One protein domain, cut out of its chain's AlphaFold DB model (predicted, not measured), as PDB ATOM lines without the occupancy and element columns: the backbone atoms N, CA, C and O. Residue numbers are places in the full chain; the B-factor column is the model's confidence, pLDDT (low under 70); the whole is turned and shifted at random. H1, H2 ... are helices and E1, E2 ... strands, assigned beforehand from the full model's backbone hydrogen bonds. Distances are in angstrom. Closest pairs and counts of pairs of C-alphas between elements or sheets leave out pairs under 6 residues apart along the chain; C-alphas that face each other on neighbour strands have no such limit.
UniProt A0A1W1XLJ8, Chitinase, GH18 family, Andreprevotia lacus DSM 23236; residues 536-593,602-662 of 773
ATOM      1  N   LEU A 536     -91.394 444.860  38.215       48.56
ATOM      2  CA  LEU A 536     -92.780 444.417  38.227       48.56
ATOM      3  C   LEU A 536     -93.725 445.248  39.119       48.56
ATOM      4  O   LEU A 536     -94.849 445.511  38.708       48.56
ATOM      5  N   ALA A 537     -93.315 445.681  40.318       45.38
ATOM      6  CA  ALA A 537     -94.220 446.388  41.239       45.38
ATOM      7  C   ALA A 537     -94.684 447.765  40.716       45.38
ATOM      8  O   ALA A 537     -95.849 448.123  40.880       45.38
ATOM      9  N   GLU A 538     -93.799 448.517  40.057       53.22
ATOM     10  CA  GLU A 538     -94.115 449.830  39.471       53.22
ATOM     11  C   GLU A 538     -94.925 449.680  38.174       53.22
ATOM     12  O   GLU A 538     -95.891 450.406  37.935       53.22
ATOM     13  N   ARG A 539     -94.611 448.648  37.379       56.66
ATOM     14  CA  ARG A 539     -95.388 448.287  36.184       56.66
ATOM     15  C   ARG A 539     -96.803 447.824  36.536       56.66
ATOM     16  O   ARG A 539     -97.754 448.202  35.856       56.66
ATOM     17  N   LEU A 540     -96.977 447.080  37.631       53.12
ATOM     18  CA  LEU A 540     -98.294 446.682  38.142       53.12
ATOM     19  C   LEU A 540     -99.139 447.884  38.608       53.12
ATOM     20  O   LEU A 540    -100.360 447.861  38.449       53.12
ATOM     21  N   ASP A 541     -98.524 448.950  39.130       57.22
ATOM     22  CA  ASP A 541     -99.245 450.177  39.502       57.22
ATOM     23  C   ASP A 541     -99.732 450.955  38.266       57.22
ATOM     24  O   ASP A 541    -100.890 451.380  38.211       57.22
ATOM     25  N   ASN A 542     -98.907 451.059  37.219       61.62
ATOM     26  CA  ASN A 542     -99.317 451.647  35.936       61.62
ATOM     27  C   ASN A 542    -100.417 450.822  35.243       61.62
ATOM     28  O   ASN A 542    -101.372 451.390  34.705       61.62
ATOM     29  N   LEU A 543    -100.349 449.491  35.337       62.03
ATOM     30  CA  LEU A 543    -101.401 448.584  34.873       62.03
ATOM     31  C   LEU A 543    -102.729 448.773  35.617       62.03
ATOM     32  O   LEU A 543    -103.795 448.693  35.004       62.03
ATOM     33  N   SER A 544    -102.691 449.065  36.920       55.72
ATOM     34  CA  SER A 544    -103.907 449.329  37.696       55.72
ATOM     35  C   SER A 544    -104.618 450.611  37.238       55.72
ATOM     36  O   SER A 544    -105.846 450.645  37.136       55.72
ATOM     37  N   ARG A 545    -103.852 451.644  36.863       64.69
ATOM     38  CA  ARG A 545    -104.382 452.890  36.286       64.69
ATOM     39  C   ARG A 545    -104.942 452.681  34.884       64.69
ATOM     40  O   ARG A 545    -106.001 453.220  34.569       64.69
ATOM     41  N   LEU A 546    -104.287 451.858  34.064       69.12
ATOM     42  CA  LEU A 546    -104.822 451.457  32.764       69.12
ATOM     43  C   LEU A 546    -106.175 450.745  32.909       69.12
ATOM     44  O   LEU A 546    -107.100 451.057  32.165       69.12
ATOM     45  N   ALA A 547    -106.325 449.849  33.891       60.88
ATOM     46  CA  ALA A 547    -107.588 449.155  34.151       60.88
ATOM     47  C   ALA A 547    -108.741 450.127  34.476       60.88
ATOM     48  O   ALA A 547    -109.868 449.917  34.025       60.88
ATOM     49  N   GLN A 548    -108.459 451.226  35.185       64.06
ATOM     50  CA  GLN A 548    -109.445 452.280  35.437       64.06
ATOM     51  C   GLN A 548    -109.874 452.981  34.136       64.06
ATOM     52  O   GLN A 548    -111.070 453.116  33.888       64.06
ATOM     53  N   THR A 549    -108.920 453.353  33.279       69.06
ATOM     54  CA  THR A 549    -109.186 453.992  31.975       69.06
ATOM     55  C   THR A 549    -109.928 453.065  31.009       69.06
ATOM     56  O   THR A 549    -110.786 453.512  30.246       69.06
ATOM     57  N   LEU A 550    -109.633 451.762  31.045       62.47
ATOM     58  CA  LEU A 550    -110.327 450.747  30.251       62.47
ATOM     59  C   LEU A 550    -111.786 450.575  30.692       62.47
ATOM     60  O   LEU A 550    -112.658 450.425  29.840       62.47
ATOM     61  N   GLY A 551    -112.073 450.683  31.994       58.12
ATOM     62  CA  GLY A 551    -113.440 450.665  32.527       58.12
ATOM     63  C   GLY A 551    -114.317 451.842  32.071       58.12
ATOM     64  O   GLY A 551    -115.543 451.765  32.154       58.12
ATOM     65  N   GLU A 552    -113.718 452.923  31.563       64.31
ATOM     66  CA  GLU A 552    -114.436 454.082  31.012       64.31
ATOM     67  C   GLU A 552    -114.792 453.917  29.521       64.31
ATOM     68  O   GLU A 552    -115.642 454.648  28.995       64.31
ATOM     69  N   GLN A 553    -114.173 452.953  28.830       64.50
ATOM     70  CA  GLN A 553    -114.387 452.728  27.403       64.50
ATOM     71  C   GLN A 553    -115.676 451.942  27.137       64.50
ATOM     72  O   GLN A 553    -116.045 451.013  27.850       64.50
ATOM     73  N   ARG A 554    -116.388 452.330  26.073       56.44
ATOM     74  CA  ARG A 554    -117.743 451.832  25.760       56.44
ATOM     75  C   ARG A 554    -117.790 450.762  24.662       56.44
ATOM     76  O   ARG A 554    -118.881 450.310  24.324       56.44
ATOM     77  N   SER A 555    -116.652 450.380  24.085       59.56
ATOM     78  CA  SER A 555    -116.558 449.332  23.059       59.56
ATOM     79  C   SER A 555    -115.251 448.546  23.172       59.56
ATOM     80  O   SER A 555    -114.240 449.075  23.632       59.56
ATOM     81  N   VAL A 556    -115.282 447.281  22.735       63.41
ATOM     82  CA  VAL A 556    -114.117 446.373  22.745       63.41
ATOM     83  C   VAL A 556    -112.991 446.886  21.856       63.41
ATOM     84  O   VAL A 556    -111.842 446.890  22.274       63.41
ATOM     85  N   GLU A 557    -113.335 447.419  20.690       67.56
ATOM     86  CA  GLU A 557    -112.395 448.029  19.748       67.56
ATOM     87  C   GLU A 557    -111.595 449.175  20.392       67.56
ATOM     88  O   GLU A 557    -110.369 449.144  20.405       67.56
ATOM     89  N   ARG A 558    -112.269 450.110  21.079       71.19
ATOM     90  CA  ARG A 558    -111.597 451.222  21.778       71.19
ATOM     91  C   ARG A 558    -110.767 450.775  22.975       71.19
ATOM     92  O   ARG A 558    -109.769 451.413  23.308       71.19
ATOM     93  N   MET A 559    -111.174 449.698  23.650       68.56
ATOM     94  CA  MET A 559    -110.358 449.100  24.710       68.56
ATOM     95  C   MET A 559    -109.066 448.515  24.140       68.56
ATOM     96  O   MET A 559    -108.003 448.761  24.702       68.56
ATOM     97  N   LEU A 560    -109.142 447.795  23.018       72.12
ATOM     98  CA  LEU A 560    -107.969 447.231  22.350       72.12
ATOM     99  C   LEU A 560    -107.044 448.330  21.815       72.12
ATOM    100  O   LEU A 560    -105.844 448.253  22.054       72.12
ATOM    101  N   GLU A 561    -107.579 449.400  21.224       77.56
ATOM    102  CA  GLU A 561    -106.803 450.591  20.831       77.56
ATOM    103  C   GLU A 561    -106.091 451.250  22.029       77.56
ATOM    104  O   GLU A 561    -104.933 451.663  21.938       77.56
ATOM    105  N   THR A 562    -106.761 451.324  23.183       78.81
ATOM    106  CA  THR A 562    -106.181 451.892  24.411       78.81
ATOM    107  C   THR A 562    -105.055 451.005  24.954       78.81
ATOM    108  O   THR A 562    -104.005 451.513  25.348       78.81
ATOM    109  N   VAL A 563    -105.237 449.678  24.934       78.06
ATOM    110  CA  VAL A 563    -104.187 448.712  25.307       78.06
ATOM    111  C   VAL A 563    -103.014 448.763  24.332       78.06
ATOM    112  O   VAL A 563    -101.865 448.735  24.769       78.06
ATOM    113  N   MET A 564    -103.276 448.898  23.031       80.81
ATOM    114  CA  MET A 564    -102.242 449.094  22.014       80.81
ATOM    115  C   MET A 564    -101.391 450.326  22.297       80.81
ATOM    116  O   MET A 564    -100.166 450.237  22.294       80.81
ATOM    117  N   GLY A 565    -102.031 451.467  22.565       81.88
ATOM    118  CA  GLY A 565    -101.332 452.708  22.889       81.88
ATOM    119  C   GLY A 565    -100.528 452.620  24.187       81.88
ATOM    120  O   GLY A 565     -99.449 453.198  24.275       81.88
ATOM    121  N   PHE A 566    -101.014 451.880  25.186       83.69
ATOM    122  CA  PHE A 566    -100.259 451.614  26.411       83.69
ATOM    123  C   PHE A 566     -99.008 450.773  26.129       83.69
ATOM    124  O   PHE A 566     -97.906 451.193  26.468       83.69
ATOM    125  N   LEU A 567     -99.166 449.633  25.450       81.06
ATOM    126  CA  LEU A 567     -98.062 448.719  25.144       81.06
ATOM    127  C   LEU A 567     -97.001 449.357  24.248       81.06
ATOM    128  O   LEU A 567     -95.819 449.136  24.468       81.06
ATOM    129  N   ALA A 568     -97.399 450.183  23.280       82.25
ATOM    130  CA  ALA A 568     -96.459 450.897  22.415       82.25
ATOM    131  C   ALA A 568     -95.578 451.912  23.172       82.25
ATOM    132  O   ALA A 568     -94.565 452.350  22.639       82.25
ATOM    133  N   ASN A 569     -95.963 452.295  24.395       79.94
ATOM    134  CA  ASN A 569     -95.206 453.204  25.254       79.94
ATOM    135  C   ASN A 569     -94.429 452.476  26.372       79.94
ATOM    136  O   ASN A 569     -93.755 453.137  27.163       79.94
ATOM    137  N   GLU A 570     -94.513 451.143  26.463       79.25
ATOM    138  CA  GLU A 570     -93.761 450.353  27.443       79.25
ATOM    139  C   GLU A 570     -92.280 450.236  27.052       79.25
ATOM    140  O   GLU A 570     -91.927 450.039  25.888       79.25
ATOM    141  N   GLN A 571     -91.389 450.327  28.044       70.12
ATOM    142  CA  GLN A 571     -89.953 450.183  27.808       70.12
ATOM    143  C   GLN A 571     -89.626 448.771  27.310       70.12
ATOM    144  O   GLN A 571     -89.965 447.785  27.960       70.12
ATOM    145  N   GLY A 572     -88.936 448.684  26.171       74.31
ATOM    146  CA  GLY A 572     -88.545 447.420  25.545       74.31
ATOM    147  C   GLY A 572     -89.558 446.864  24.543       74.31
ATOM    148  O   GLY A 572     -89.267 445.837  23.928       74.31
ATOM    149  N   VAL A 573     -90.710 447.516  24.339       82.62
ATOM    150  CA  VAL A 573     -91.635 447.201  23.240       82.62
ATOM    151  C   VAL A 573     -91.261 448.022  22.009       82.62
ATOM    152  O   VAL A 573     -91.291 449.249  22.022       82.62
ATOM    153  N   ARG A 574     -90.951 447.324  20.918       84.38
ATOM    154  CA  ARG A 574     -90.546 447.904  19.636       84.38
ATOM    155  C   ARG A 574     -91.737 448.256  18.748       84.38
ATOM    156  O   ARG A 574     -91.736 449.283  18.070       84.38
ATOM    157  N   ALA A 575     -92.728 447.368  18.700       86.00
ATOM    158  CA  ALA A 575     -93.919 447.538  17.875       86.00
ATOM    159  C   ALA A 575     -95.100 446.711  18.397       86.00
ATOM    160  O   ALA A 575     -94.920 445.672  19.033       86.00
ATOM    161  N   VAL A 576     -96.315 447.152  18.082       88.12
ATOM    162  CA  VAL A 576     -97.573 446.484  18.437       88.12
ATOM    163  C   VAL A 576     -98.496 446.460  17.219       88.12
ATOM    164  O   VAL A 576     -98.657 447.474  16.538       88.12
ATOM    165  N   ARG A 577     -99.123 445.314  16.945       88.50
ATOM    166  CA  ARG A 577    -100.079 445.104  15.850       88.50
ATOM    167  C   ARG A 577    -101.389 444.532  16.369       88.50
ATOM    168  O   ARG A 577    -101.379 443.587  17.148       88.50
ATOM    169  N   LEU A 578    -102.506 445.045  15.867       84.56
ATOM    170  CA  LEU A 578    -103.806 444.391  15.962       84.56
ATOM    171  C   LEU A 578    -104.062 443.632  14.666       84.56
ATOM    172  O   LEU A 578    -104.022 444.215  13.582       84.56
ATOM    173  N   MET A 579    -104.309 442.335  14.788       79.38
ATOM    174  CA  MET A 579    -104.597 441.436  13.681       79.38
ATOM    175  C   MET A 579    -106.025 440.914  13.803       79.38
ATOM    176  O   MET A 579    -106.472 440.625  14.910       79.38
ATOM    177  N   GLN A 580    -106.722 440.768  12.681       77.88
ATOM    178  CA  GLN A 580    -108.027 440.115  12.606       77.88
ATOM    179  C   GLN A 580    -108.027 439.137  11.433       77.88
ATOM    180  O   GLN A 580    -107.642 439.528  10.335       77.88
ATOM    181  N   ASP A 581    -108.379 437.871  11.671       71.25
ATOM    182  CA  ASP A 581    -108.369 436.800  10.653       71.25
ATOM    183  C   ASP A 581    -107.027 436.649   9.906       71.25
ATOM    184  O   ASP A 581    -106.964 436.257   8.742       71.25
ATOM    185  N   GLY A 582    -105.922 436.968  10.586       68.56
ATOM    186  CA  GLY A 582    -104.572 436.936  10.015       68.56
ATOM    187  C   GLY A 582    -104.161 438.202   9.250       68.56
ATOM    188  O   GLY A 582    -102.992 438.317   8.891       68.56
ATOM    189  N   GLU A 583    -105.053 439.177   9.059       76.00
ATOM    190  CA  GLU A 583    -104.743 440.467   8.430       76.00
ATOM    191  C   GLU A 583    -104.417 441.552   9.467       76.00
ATOM    192  O   GLU A 583    -105.033 441.625  10.531       76.00
ATOM    193  N   VAL A 584    -103.457 442.431   9.157       81.69
ATOM    194  CA  VAL A 584    -103.073 443.552  10.034       81.69
ATOM    195  C   VAL A 584    -104.086 444.687   9.896       81.69
ATOM    196  O   VAL A 584    -104.161 445.333   8.855       81.69
ATOM    197  N   GLN A 585    -104.822 444.963  10.971       81.12
ATOM    198  CA  GLN A 585    -105.800 446.053  11.036       81.12
ATOM    199  C   GLN A 585    -105.137 447.380  11.423       81.12
ATOM    200  O   GLN A 585    -105.437 448.428  10.856       81.12
ATOM    201  N   GLN A 586    -104.206 447.343  12.382       82.56
ATOM    202  CA  GLN A 586    -103.517 448.538  12.870       82.56
ATOM    203  C   GLN A 586    -102.120 448.193  13.403       82.56
ATOM    204  O   GLN A 586    -101.938 447.152  14.031       82.56
ATOM    205  N   GLN A 587    -101.139 449.074  13.183       87.06
ATOM    206  CA  GLN A 587     -99.761 448.930  13.667       87.06
ATOM    207  C   GLN A 587     -99.267 450.237  14.299       87.06
ATOM    208  O   GLN A 587     -99.469 451.317  13.745       87.06
ATOM    209  N   LEU A 588     -98.574 450.122  15.431       83.88
ATOM    210  CA  LEU A 588     -97.815 451.195  16.074       83.88
ATOM    211  C   LEU A 588     -96.359 450.736  16.245       83.88
ATOM    212  O   LEU A 588     -96.124 449.634  16.735       83.88
ATOM    213  N   GLY A 589     -95.392 451.567  15.848       83.44
ATOM    214  CA  GLY A 589     -93.958 451.239  15.886       83.44
ATOM    215  C   GLY A 589     -93.445 450.456  14.667       83.44
ATOM    216  O   GLY A 589     -94.209 450.090  13.765       83.44
ATOM    217  N   ASP A 590     -92.134 450.204  14.645       82.94
ATOM    218  CA  ASP A 590     -91.421 449.604  13.508       82.94
ATOM    219  C   ASP A 590     -91.281 448.086  13.670       82.94
ATOM    220  O   ASP A 590     -90.374 447.582  14.347       82.94
ATOM    221  N   TRP A 591     -92.188 447.350  13.030       82.62
ATOM    222  CA  TRP A 591     -92.203 445.890  13.074       82.62
ATOM    223  C   TRP A 591     -90.993 445.276  12.339       82.62
ATOM    224  O   TRP A 591     -90.676 445.713  11.231       82.62
ATOM    225  N   PRO A 592     -90.309 444.268  12.912       74.44
ATOM    226  CA  PRO A 592     -89.142 443.640  12.288       74.44
ATOM    227  C   PRO A 592     -89.493 442.863  11.002       74.44
ATOM    228  O   PRO A 592     -90.514 442.188  10.938       74.44
ATOM    229  N   GLU A 593     -88.617 442.916   9.988       61.75
ATOM    230  CA  GLU A 593     -88.819 442.263   8.674       61.75
ATOM    231  C   GLU A 593     -88.850 440.723   8.731       61.75
ATOM    232  O   GLU A 593     -89.403 440.081   7.840       61.75
ATOM    233  N   ALA A 602    -100.062 426.035  19.247       52.62
ATOM    234  CA  ALA A 602     -99.884 426.541  20.607       52.62
ATOM    235  C   ALA A 602    -101.247 426.881  21.243       52.62
ATOM    236  O   ALA A 602    -101.942 427.790  20.787       52.62
ATOM    237  N   GLU A 603    -101.626 426.164  22.302       56.19
ATOM    238  CA  GLU A 603    -102.811 426.456  23.120       56.19
ATOM    239  C   GLU A 603    -102.476 427.499  24.205       56.19
ATOM    240  O   GLU A 603    -101.435 427.418  24.859       56.19
ATOM    241  N   GLY A 604    -103.358 428.489  24.399       62.78
ATOM    242  CA  GLY A 604    -103.249 429.493  25.465       62.78
ATOM    243  C   GLY A 604    -103.357 430.955  25.005       62.78
ATOM    244  O   GLY A 604    -102.963 431.310  23.892       62.78
ATOM    245  N   ALA A 605    -103.856 431.805  25.914       70.81
ATOM    246  CA  ALA A 605    -104.150 433.232  25.709       70.81
ATOM    247  C   ALA A 605    -102.913 434.141  25.528       70.81
ATOM    248  O   ALA A 605    -103.027 435.255  25.024       70.81
ATOM    249  N   LEU A 606    -101.723 433.684  25.932       80.62
ATOM    250  CA  LEU A 606    -100.447 434.357  25.675       80.62
ATOM    251  C   LEU A 606     -99.483 433.357  25.048       80.62
ATOM    252  O   LEU A 606     -99.212 432.314  25.643       80.62
ATOM    253  N   GLN A 607     -98.940 433.699  23.886       83.88
ATOM    254  CA  GLN A 607     -98.016 432.857  23.133       83.88
ATOM    255  C   GLN A 607     -96.755 433.656  22.836       83.88
ATOM    256  O   GLN A 607     -96.848 434.791  22.390       83.88
ATOM    257  N   LEU A 608     -95.583 433.081  23.084       79.81
ATOM    258  CA  LEU A 608     -94.291 433.714  22.813       79.81
ATOM    259  C   LEU A 608     -93.578 432.962  21.690       79.81
ATOM    260  O   LEU A 608     -93.710 431.741  21.576       79.81
ATOM    261  N   SER A 609     -92.804 433.678  20.879       82.31
ATOM    262  CA  SER A 609     -91.881 433.067  19.923       82.31
ATOM    263  C   SER A 609     -90.784 432.281  20.656       82.31
ATOM    264  O   SER A 609     -90.504 432.514  21.833       82.31
ATOM    265  N   ALA A 610     -90.132 431.343  19.961       77.25
ATOM    266  CA  ALA A 610     -89.086 430.498  20.551       77.25
ATOM    267  C   ALA A 610     -87.897 431.303  21.119       77.25
ATOM    268  O   ALA A 610     -87.273 430.887  22.093       77.25
ATOM    269  N   ASP A 611     -87.611 432.468  20.537       78.88
ATOM    270  CA  ASP A 611     -86.589 433.423  20.979       78.88
ATOM    271  C   ASP A 611     -87.126 434.498  21.947       78.88
ATOM    272  O   ASP A 611     -86.369 435.354  22.402       78.88
ATOM    273  N   LYS A 612     -88.428 434.459  22.262       81.12
ATOM    274  CA  LYS A 612     -89.173 435.444  23.060       81.12
ATOM    275  C   LYS A 612     -89.110 436.883  22.531       81.12
ATOM    276  O   LYS A 612     -89.431 437.807  23.271       81.12
ATOM    277  N   ALA A 613     -88.711 437.106  21.282       83.00
ATOM    278  CA  ALA A 613     -88.688 438.440  20.683       83.00
ATOM    279  C   ALA A 613     -90.090 438.945  20.291       83.00
ATOM    280  O   ALA A 613     -90.276 440.145  20.082       83.00
ATOM    281  N   GLN A 614     -91.080 438.049  20.187       86.12
ATOM    282  CA  GLN A 614     -92.454 438.366  19.794       86.12
ATOM    283  C   GLN A 614     -93.471 437.646  20.691       86.12
ATOM    284  O   GLN A 614     -93.240 436.518  21.134       86.12
ATOM    285  N   ALA A 615     -94.607 438.296  20.946       85.81
ATOM    286  CA  ALA A 615     -95.732 437.752  21.699       85.81
ATOM    287  C   ALA A 615     -97.052 437.925  20.942       85.81
ATOM    288  O   ALA A 615     -97.302 438.980  20.366       85.81
ATOM    289  N   TRP A 616     -97.930 436.928  21.024       85.31
ATOM    290  CA  TRP A 616     -99.320 436.988  20.583       85.31
ATOM    291  C   TRP A 616    -100.237 436.861  21.790       85.31
ATOM    292  O   TRP A 616    -100.189 435.887  22.542       85.31
ATOM    293  N   ILE A 617    -101.077 437.868  21.961       81.75
ATOM    294  CA  ILE A 617    -102.058 437.989  23.023       81.75
ATOM    295  C   ILE A 617    -103.410 437.718  22.382       81.75
ATOM    296  O   ILE A 617    -103.901 438.497  21.562       81.75
ATOM    297  N   VAL A 618    -103.988 436.583  22.746       76.81
ATOM    298  CA  VAL A 618    -105.281 436.119  22.262       76.81
ATOM    299  C   VAL A 618    -106.256 436.226  23.431       76.81
ATOM    300  O   VAL A 618    -106.122 435.482  24.401       76.81
ATOM    301  N   PRO A 619    -107.220 437.161  23.392       61.69
ATOM    302  CA  PRO A 619    -108.089 437.412  24.537       61.69
ATOM    303  C   PRO A 619    -108.970 436.218  24.942       61.69
ATOM    304  O   PRO A 619    -109.363 436.171  26.101       61.69
ATOM    305  N   ASP A 620    -109.268 435.284  24.020       63.09
ATOM    306  CA  ASP A 620    -110.018 434.031  24.235       63.09
ATOM    307  C   ASP A 620    -109.588 432.915  23.277       63.09
ATOM    308  O   ASP A 620    -109.199 433.192  22.145       63.09
ATOM    309  N   ASP A 621    -109.856 431.661  23.651       55.47
ATOM    310  CA  ASP A 621    -109.606 430.450  22.848       55.47
ATOM    311  C   ASP A 621    -110.375 430.348  21.505       55.47
ATOM    312  O   ASP A 621    -110.310 429.314  20.858       55.47
ATOM    313  N   ASN A 622    -111.072 431.398  21.046       52.81
ATOM    314  CA  ASN A 622    -111.750 431.472  19.737       52.81
ATOM    315  C   ASN A 622    -111.903 432.922  19.211       52.81
ATOM    316  O   ASN A 622    -112.820 433.203  18.443       52.81
ATOM    317  N   ALA A 623    -111.090 433.879  19.672       61.06
ATOM    318  CA  ALA A 623    -111.213 435.271  19.225       61.06
ATOM    319  C   ALA A 623    -110.517 435.507  17.872       61.06
ATOM    320  O   ALA A 623    -109.321 435.247  17.742       61.06
ATOM    321  N   ASP A 624    -111.245 436.094  16.916       66.62
ATOM    322  CA  ASP A 624    -110.730 436.472  15.587       66.62
ATOM    323  C   ASP A 624    -109.694 437.609  15.658       66.62
ATOM    324  O   ASP A 624    -108.899 437.787  14.739       66.62
ATOM    325  N   GLN A 625    -109.685 438.374  16.760       74.12
ATOM    326  CA  GLN A 625    -108.781 439.502  16.999       74.12
ATOM    327  C   GLN A 625    -107.605 439.111  17.903       74.12
ATOM    328  O   GLN A 625    -107.789 438.701  19.051       74.12
ATOM    329  N   VAL A 626    -106.388 439.301  17.396       80.19
ATOM    330  CA  VAL A 626    -105.123 438.971  18.062       80.19
ATOM    331  C   VAL A 626    -104.265 440.220  18.175       80.19
ATOM    332  O   VAL A 626    -104.070 440.940  17.197       80.19
ATOM    333  N   LEU A 627    -103.707 440.461  19.359       84.00
ATOM    334  CA  LEU A 627    -102.749 441.536  19.566       84.00
ATOM    335  C   LEU A 627    -101.327 440.971  19.564       84.00
ATOM    336  O   LEU A 627    -100.979 440.162  20.418       84.00
ATOM    337  N   ALA A 628    -100.506 441.388  18.609       87.00
ATOM    338  CA  ALA A 628     -99.122 440.962  18.485       87.00
ATOM    339  C   ALA A 628     -98.173 442.070  18.966       87.00
ATOM    340  O   ALA A 628     -98.364 443.244  18.654       87.00
ATOM    341  N   VAL A 629     -97.144 441.706  19.727       87.69
ATOM    342  CA  VAL A 629     -96.161 442.622  20.321       87.69
ATOM    343  C   VAL A 629     -94.765 442.150  19.935       87.69
ATOM    344  O   VAL A 629     -94.451 440.973  20.090       87.69
ATOM    345  N   ALA A 630     -93.928 443.059  19.449       87.19
ATOM    346  CA  ALA A 630     -92.516 442.823  19.186       87.19
ATOM    347  C   ALA A 630     -91.675 443.596  20.204       87.19
ATOM    348  O   ALA A 630     -91.943 444.769  20.467       87.19
ATOM    349  N   PHE A 631     -90.648 442.952  20.750       84.50
ATOM    350  CA  PHE A 631     -89.752 443.536  21.743       84.50
ATOM    351  C   PHE A 631     -88.401 443.919  21.124       84.50
ATOM    352  O   PHE A 631     -87.967 443.332  20.132       84.50
ATOM    353  N   ASP A 632     -87.717 444.899  21.715       79.88
ATOM    354  CA  ASP A 632     -86.359 445.297  21.313       79.88
ATOM    355  C   ASP A 632     -85.317 444.214  21.642       79.88
ATOM    356  O   ASP A 632     -84.311 444.065  20.948       79.88
ATOM    357  N   THR A 633     -85.567 443.447  22.706       79.38
ATOM    358  CA  THR A 633     -84.774 442.292  23.157       79.38
ATOM    359  C   THR A 633     -85.714 441.188  23.651       79.38
ATOM    360  O   THR A 633     -86.895 441.448  23.853       79.38
ATOM    361  N   ALA A 634     -85.225 439.953  23.823       81.25
ATOM    362  CA  ALA A 634     -86.051 438.827  24.275       81.25
ATOM    363  C   ALA A 634     -86.852 439.172  25.549       81.25
ATOM    364  O   ALA A 634     -86.268 439.633  26.532       81.25
ATOM    365  N   ALA A 635     -88.166 438.928  25.527       77.62
ATOM    366  CA  ALA A 635     -89.089 439.316  26.588       77.62
ATOM    367  C   ALA A 635     -88.636 438.779  27.951       77.62
ATOM    368  O   ALA A 635     -88.402 437.575  28.134       77.62
ATOM    369  N   SER A 636     -88.520 439.688  28.917       76.06
ATOM    370  CA  SER A 636     -88.139 439.349  30.281       76.06
ATOM    371  C   SER A 636     -89.295 438.650  31.021       76.06
ATOM    372  O   SER A 636     -90.458 438.768  30.621       76.06
ATOM    373  N   PRO A 637     -89.026 437.943  32.135       71.69
ATOM    374  CA  PRO A 637     -90.085 437.386  32.983       71.69
ATOM    375  C   PRO A 637     -91.096 438.436  33.477       71.69
ATOM    376  O   PRO A 637     -92.269 438.118  33.672       71.69
ATOM    377  N   ASP A 638     -90.660 439.688  33.639       64.38
ATOM    378  CA  ASP A 638     -91.525 440.801  34.031       64.38
ATOM    379  C   ASP A 638     -92.440 441.255  32.888       64.38
ATOM    380  O   ASP A 638     -93.603 441.575  33.133       64.38
ATOM    381  N   ASP A 639     -91.948 441.242  31.643       70.88
ATOM    382  CA  ASP A 639     -92.769 441.519  30.456       70.88
ATOM    383  C   ASP A 639     -93.862 440.461  30.307       70.88
ATOM    384  O   ASP A 639     -95.032 440.787  30.099       70.88
ATOM    385  N   GLU A 640     -93.515 439.187  30.507       74.38
ATOM    386  CA  GLU A 640     -94.484 438.092  30.471       74.38
ATOM    387  C   GLU A 640     -95.546 438.233  31.578       74.38
ATOM    388  O   GLU A 640     -96.744 438.071  31.324       74.38
ATOM    389  N   ALA A 641     -95.139 438.580  32.802       64.00
ATOM    390  CA  ALA A 641     -96.058 438.793  33.916       64.00
ATOM    391  C   ALA A 641     -96.996 439.996  33.687       64.00
ATOM    392  O   ALA A 641     -98.192 439.904  33.985       64.00
ATOM    393  N   MET A 642     -96.492 441.092  33.108       71.50
ATOM    394  CA  MET A 642     -97.292 442.255  32.714       71.50
ATOM    395  C   MET A 642     -98.346 441.881  31.661       71.50
ATOM    396  O   MET A 642     -99.524 442.203  31.829       71.50
ATOM    397  N   LEU A 643     -97.952 441.155  30.608       73.44
ATOM    398  CA  LEU A 643     -98.870 440.706  29.558       73.44
ATOM    399  C   LEU A 643     -99.957 439.763  30.101       73.44
ATOM    400  O   LEU A 643    -101.129 439.887  29.739       73.44
ATOM    401  N   ARG A 644     -99.606 438.858  31.022       71.25
ATOM    402  CA  ARG A 644    -100.580 437.986  31.704       71.25
ATOM    403  C   ARG A 644    -101.543 438.773  32.595       71.25
ATOM    404  O   ARG A 644    -102.724 438.433  32.660       71.25
ATOM    405  N   HIS A 645    -101.074 439.828  33.259       65.50
ATOM    406  CA  HIS A 645    -101.941 440.705  34.048       65.50
ATOM    407  C   HIS A 645    -102.912 441.499  33.161       65.50
ATOM    408  O   HIS A 645    -104.100 441.565  33.468       65.50
ATOM    409  N   LEU A 646    -102.436 442.039  32.035       66.50
ATOM    410  CA  LEU A 646    -103.268 442.689  31.015       66.50
ATOM    411  C   LEU A 646    -104.385 441.772  30.515       66.50
ATOM    412  O   LEU A 646    -105.539 442.190  30.464       66.50
ATOM    413  N   LEU A 647    -104.060 440.513  30.214       68.44
ATOM    414  CA  LEU A 647    -105.043 439.498  29.827       68.44
ATOM    415  C   LEU A 647    -106.114 439.285  30.903       68.44
ATOM    416  O   LEU A 647    -107.301 439.253  30.587       68.44
ATOM    417  N   ALA A 648    -105.718 439.198  32.175       60.97
ATOM    418  CA  ALA A 648    -106.663 439.045  33.279       60.97
ATOM    419  C   ALA A 648    -107.584 440.273  33.446       60.97
ATOM    420  O   ALA A 648    -108.781 440.112  33.685       60.97
ATOM    421  N   GLN A 649    -107.055 441.492  33.282       63.31
ATOM    422  CA  GLN A 649    -107.849 442.728  33.347       63.31
ATOM    423  C   GLN A 649    -108.813 442.854  32.162       63.31
ATOM    424  O   GLN A 649    -109.985 443.175  32.354       63.31
ATOM    425  N   LEU A 650    -108.356 442.543  30.947       64.69
ATOM    426  CA  LEU A 650    -109.202 442.519  29.753       64.69
ATOM    427  C   LEU A 650    -110.323 441.486  29.882       64.69
ATOM    428  O   LEU A 650    -111.471 441.797  29.564       64.69
ATOM    429  N   ALA A 651    -110.027 440.298  30.415       62.91
ATOM    430  CA  ALA A 651    -111.034 439.280  30.692       62.91
ATOM    431  C   ALA A 651    -112.080 439.769  31.711       62.91
ATOM    432  O   ALA A 651    -113.274 439.569  31.496       62.91
ATOM    433  N   LEU A 652    -111.663 440.467  32.775       58.47
ATOM    434  CA  LEU A 652    -112.562 441.005  33.803       58.47
ATOM    435  C   LEU A 652    -113.447 442.151  33.283       58.47
ATOM    436  O   LEU A 652    -114.658 442.148  33.504       58.47
ATOM    437  N   ILE A 653    -112.869 443.132  32.586       58.56
ATOM    438  CA  ILE A 653    -113.608 444.287  32.046       58.56
ATOM    439  C   ILE A 653    -114.562 443.826  30.949       58.56
ATOM    440  O   ILE A 653    -115.717 444.250  30.899       58.56
ATOM    441  N   ARG A 654    -114.121 442.887  30.110       61.44
ATOM    442  CA  ARG A 654    -115.008 442.268  29.141       61.44
ATOM    443  C   ARG A 654    -116.086 441.450  29.831       61.44
ATOM    444  O   ARG A 654    -117.224 441.597  29.437       61.44
ATOM    445  N   GLN A 655    -115.806 440.696  30.895       56.84
ATOM    446  CA  GLN A 655    -116.851 440.032  31.682       56.84
ATOM    447  C   GLN A 655    -117.889 441.039  32.199       56.84
ATOM    448  O   GLN A 655    -119.077 440.750  32.141       56.84
ATOM    449  N   GLN A 656    -117.487 442.240  32.624       55.16
ATOM    450  CA  GLN A 656    -118.414 443.299  33.051       55.16
ATOM    451  C   GLN A 656    -119.210 443.927  31.894       55.16
ATOM    452  O   GLN A 656    -120.411 444.167  32.030       55.16
ATOM    453  N   LEU A 657    -118.583 444.167  30.740       53.88
ATOM    454  CA  LEU A 657    -119.271 444.641  29.531       53.88
ATOM    455  C   LEU A 657    -120.190 443.567  28.941       53.88
ATOM    456  O   LEU A 657    -121.282 443.880  28.473       53.88
ATOM    457  N   THR A 658    -119.782 442.304  29.032       51.53
ATOM    458  CA  THR A 658    -120.575 441.121  28.716       51.53
ATOM    459  C   THR A 658    -121.728 440.971  29.706       51.53
ATOM    460  O   THR A 658    -122.825 440.649  29.284       51.53
ATOM    461  N   GLU A 659    -121.559 441.278  30.995       49.50
ATOM    462  CA  GLU A 659    -122.662 441.335  31.970       49.50
ATOM    463  C   GLU A 659    -123.669 442.461  31.664       49.50
ATOM    464  O   GLU A 659    -124.876 442.284  31.832       49.50
ATOM    465  N   LEU A 660    -123.208 443.602  31.141       44.66
ATOM    466  CA  LEU A 660    -124.087 444.679  30.667       44.66
ATOM    467  C   LEU A 660    -124.828 444.307  29.373       44.66
ATOM    468  O   LEU A 660    -126.010 444.629  29.237       44.66
ATOM    469  N   THR A 661    -124.188 443.592  28.443       44.84
ATOM    470  CA  THR A 661    -124.855 443.053  27.243       44.84
ATOM    471  C   THR A 661    -125.700 441.805  27.527       44.84
ATOM    472  O   THR A 661    -126.638 441.530  26.781       44.84
ATOM    473  N   ARG A 662    -125.473 441.114  28.656       41.38
ATOM    474  CA  ARG A 662    -126.298 440.014  29.202       41.38
ATOM    475  C   ARG A 662    -127.599 440.474  29.863       41.38
ATOM    476  O   ARG A 662    -128.399 439.636  30.272       41.38
TER     477      ARG A 662
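AT A GLANCE: This is residues 536 to 593 and 602 to 662 of the 773 residues of the protein "Chitinase, GH18 family" of Andreprevotia lacus DSM 23236 (UniProt A0A1W1XLJ8). A twisted five-stranded sheet has helices H2 and H3 over one face and its other face bare, while H1 packs on these two helices away from the sheet. H1, H2 and H3 form an up-and-down bundle, each running against the one before. The printed part has 119 residues with elements in the order H1 H2 E1 E2 E3 E4 E5 H3; the class is mixed, helices and strands. The antiparallel sheet runs E2 E1 E5 E4 E3. The whole is compact, radius of gyration of the C-alphas 13.7 A, spanning 41 by 35 by 26 A.

HOW THE PARTS SIT: H1, residues 536 to 551, and H2, residues 556 to 567, form a helical hairpin and touch through residues 546 to 550 of H1 alone, the closest C-alphas being Leu 550 and Met 559, 5.8 A apart. H1 touches H3, residues 637 to 661, closest at the C-alphas of Leu 536 and Asp 638, 5.7 A. E1, residues 573 to 580, and E2, residues 583 to 589, form a hairpin, with N 578 and O 586 at 2.9 A. E3, residues 606 to 608, E4, residues 614 to 617, and E5, residues 625 to 631, form a meander, each strand the antiparallel neighbour of the one before, with N 607 and O 616 at 2.9 A, N 615 and O 629 at 2.8 A. E5 is antiparallel to E1, with N 577 and O 628 at 2.8 A. H2 and H3 make two layers with the sheet, helices on one face, at heights of 9.4 A and 9.0 A. Every O i to N i+4 pair is within hydrogen-bond range in H1, H2 and H3.

IN THESE COORDINATES: H1 begins at C-alpha 536, (-92.780, 444.417, 38.227), and spans 22.3 A; H3 spans 35.7 A, ending at C-alpha 661, (-124.855, 443.053, 27.243).

THE WHOLE: Residues 594 to 601 are not printed, a gap of 22.6 A between C-alphas 593 and 602. No link printed whole is long. Mean pLDDT of the printed part is 70.6; 54 residues are under 70, among them 536 to 557 and 645 to 662.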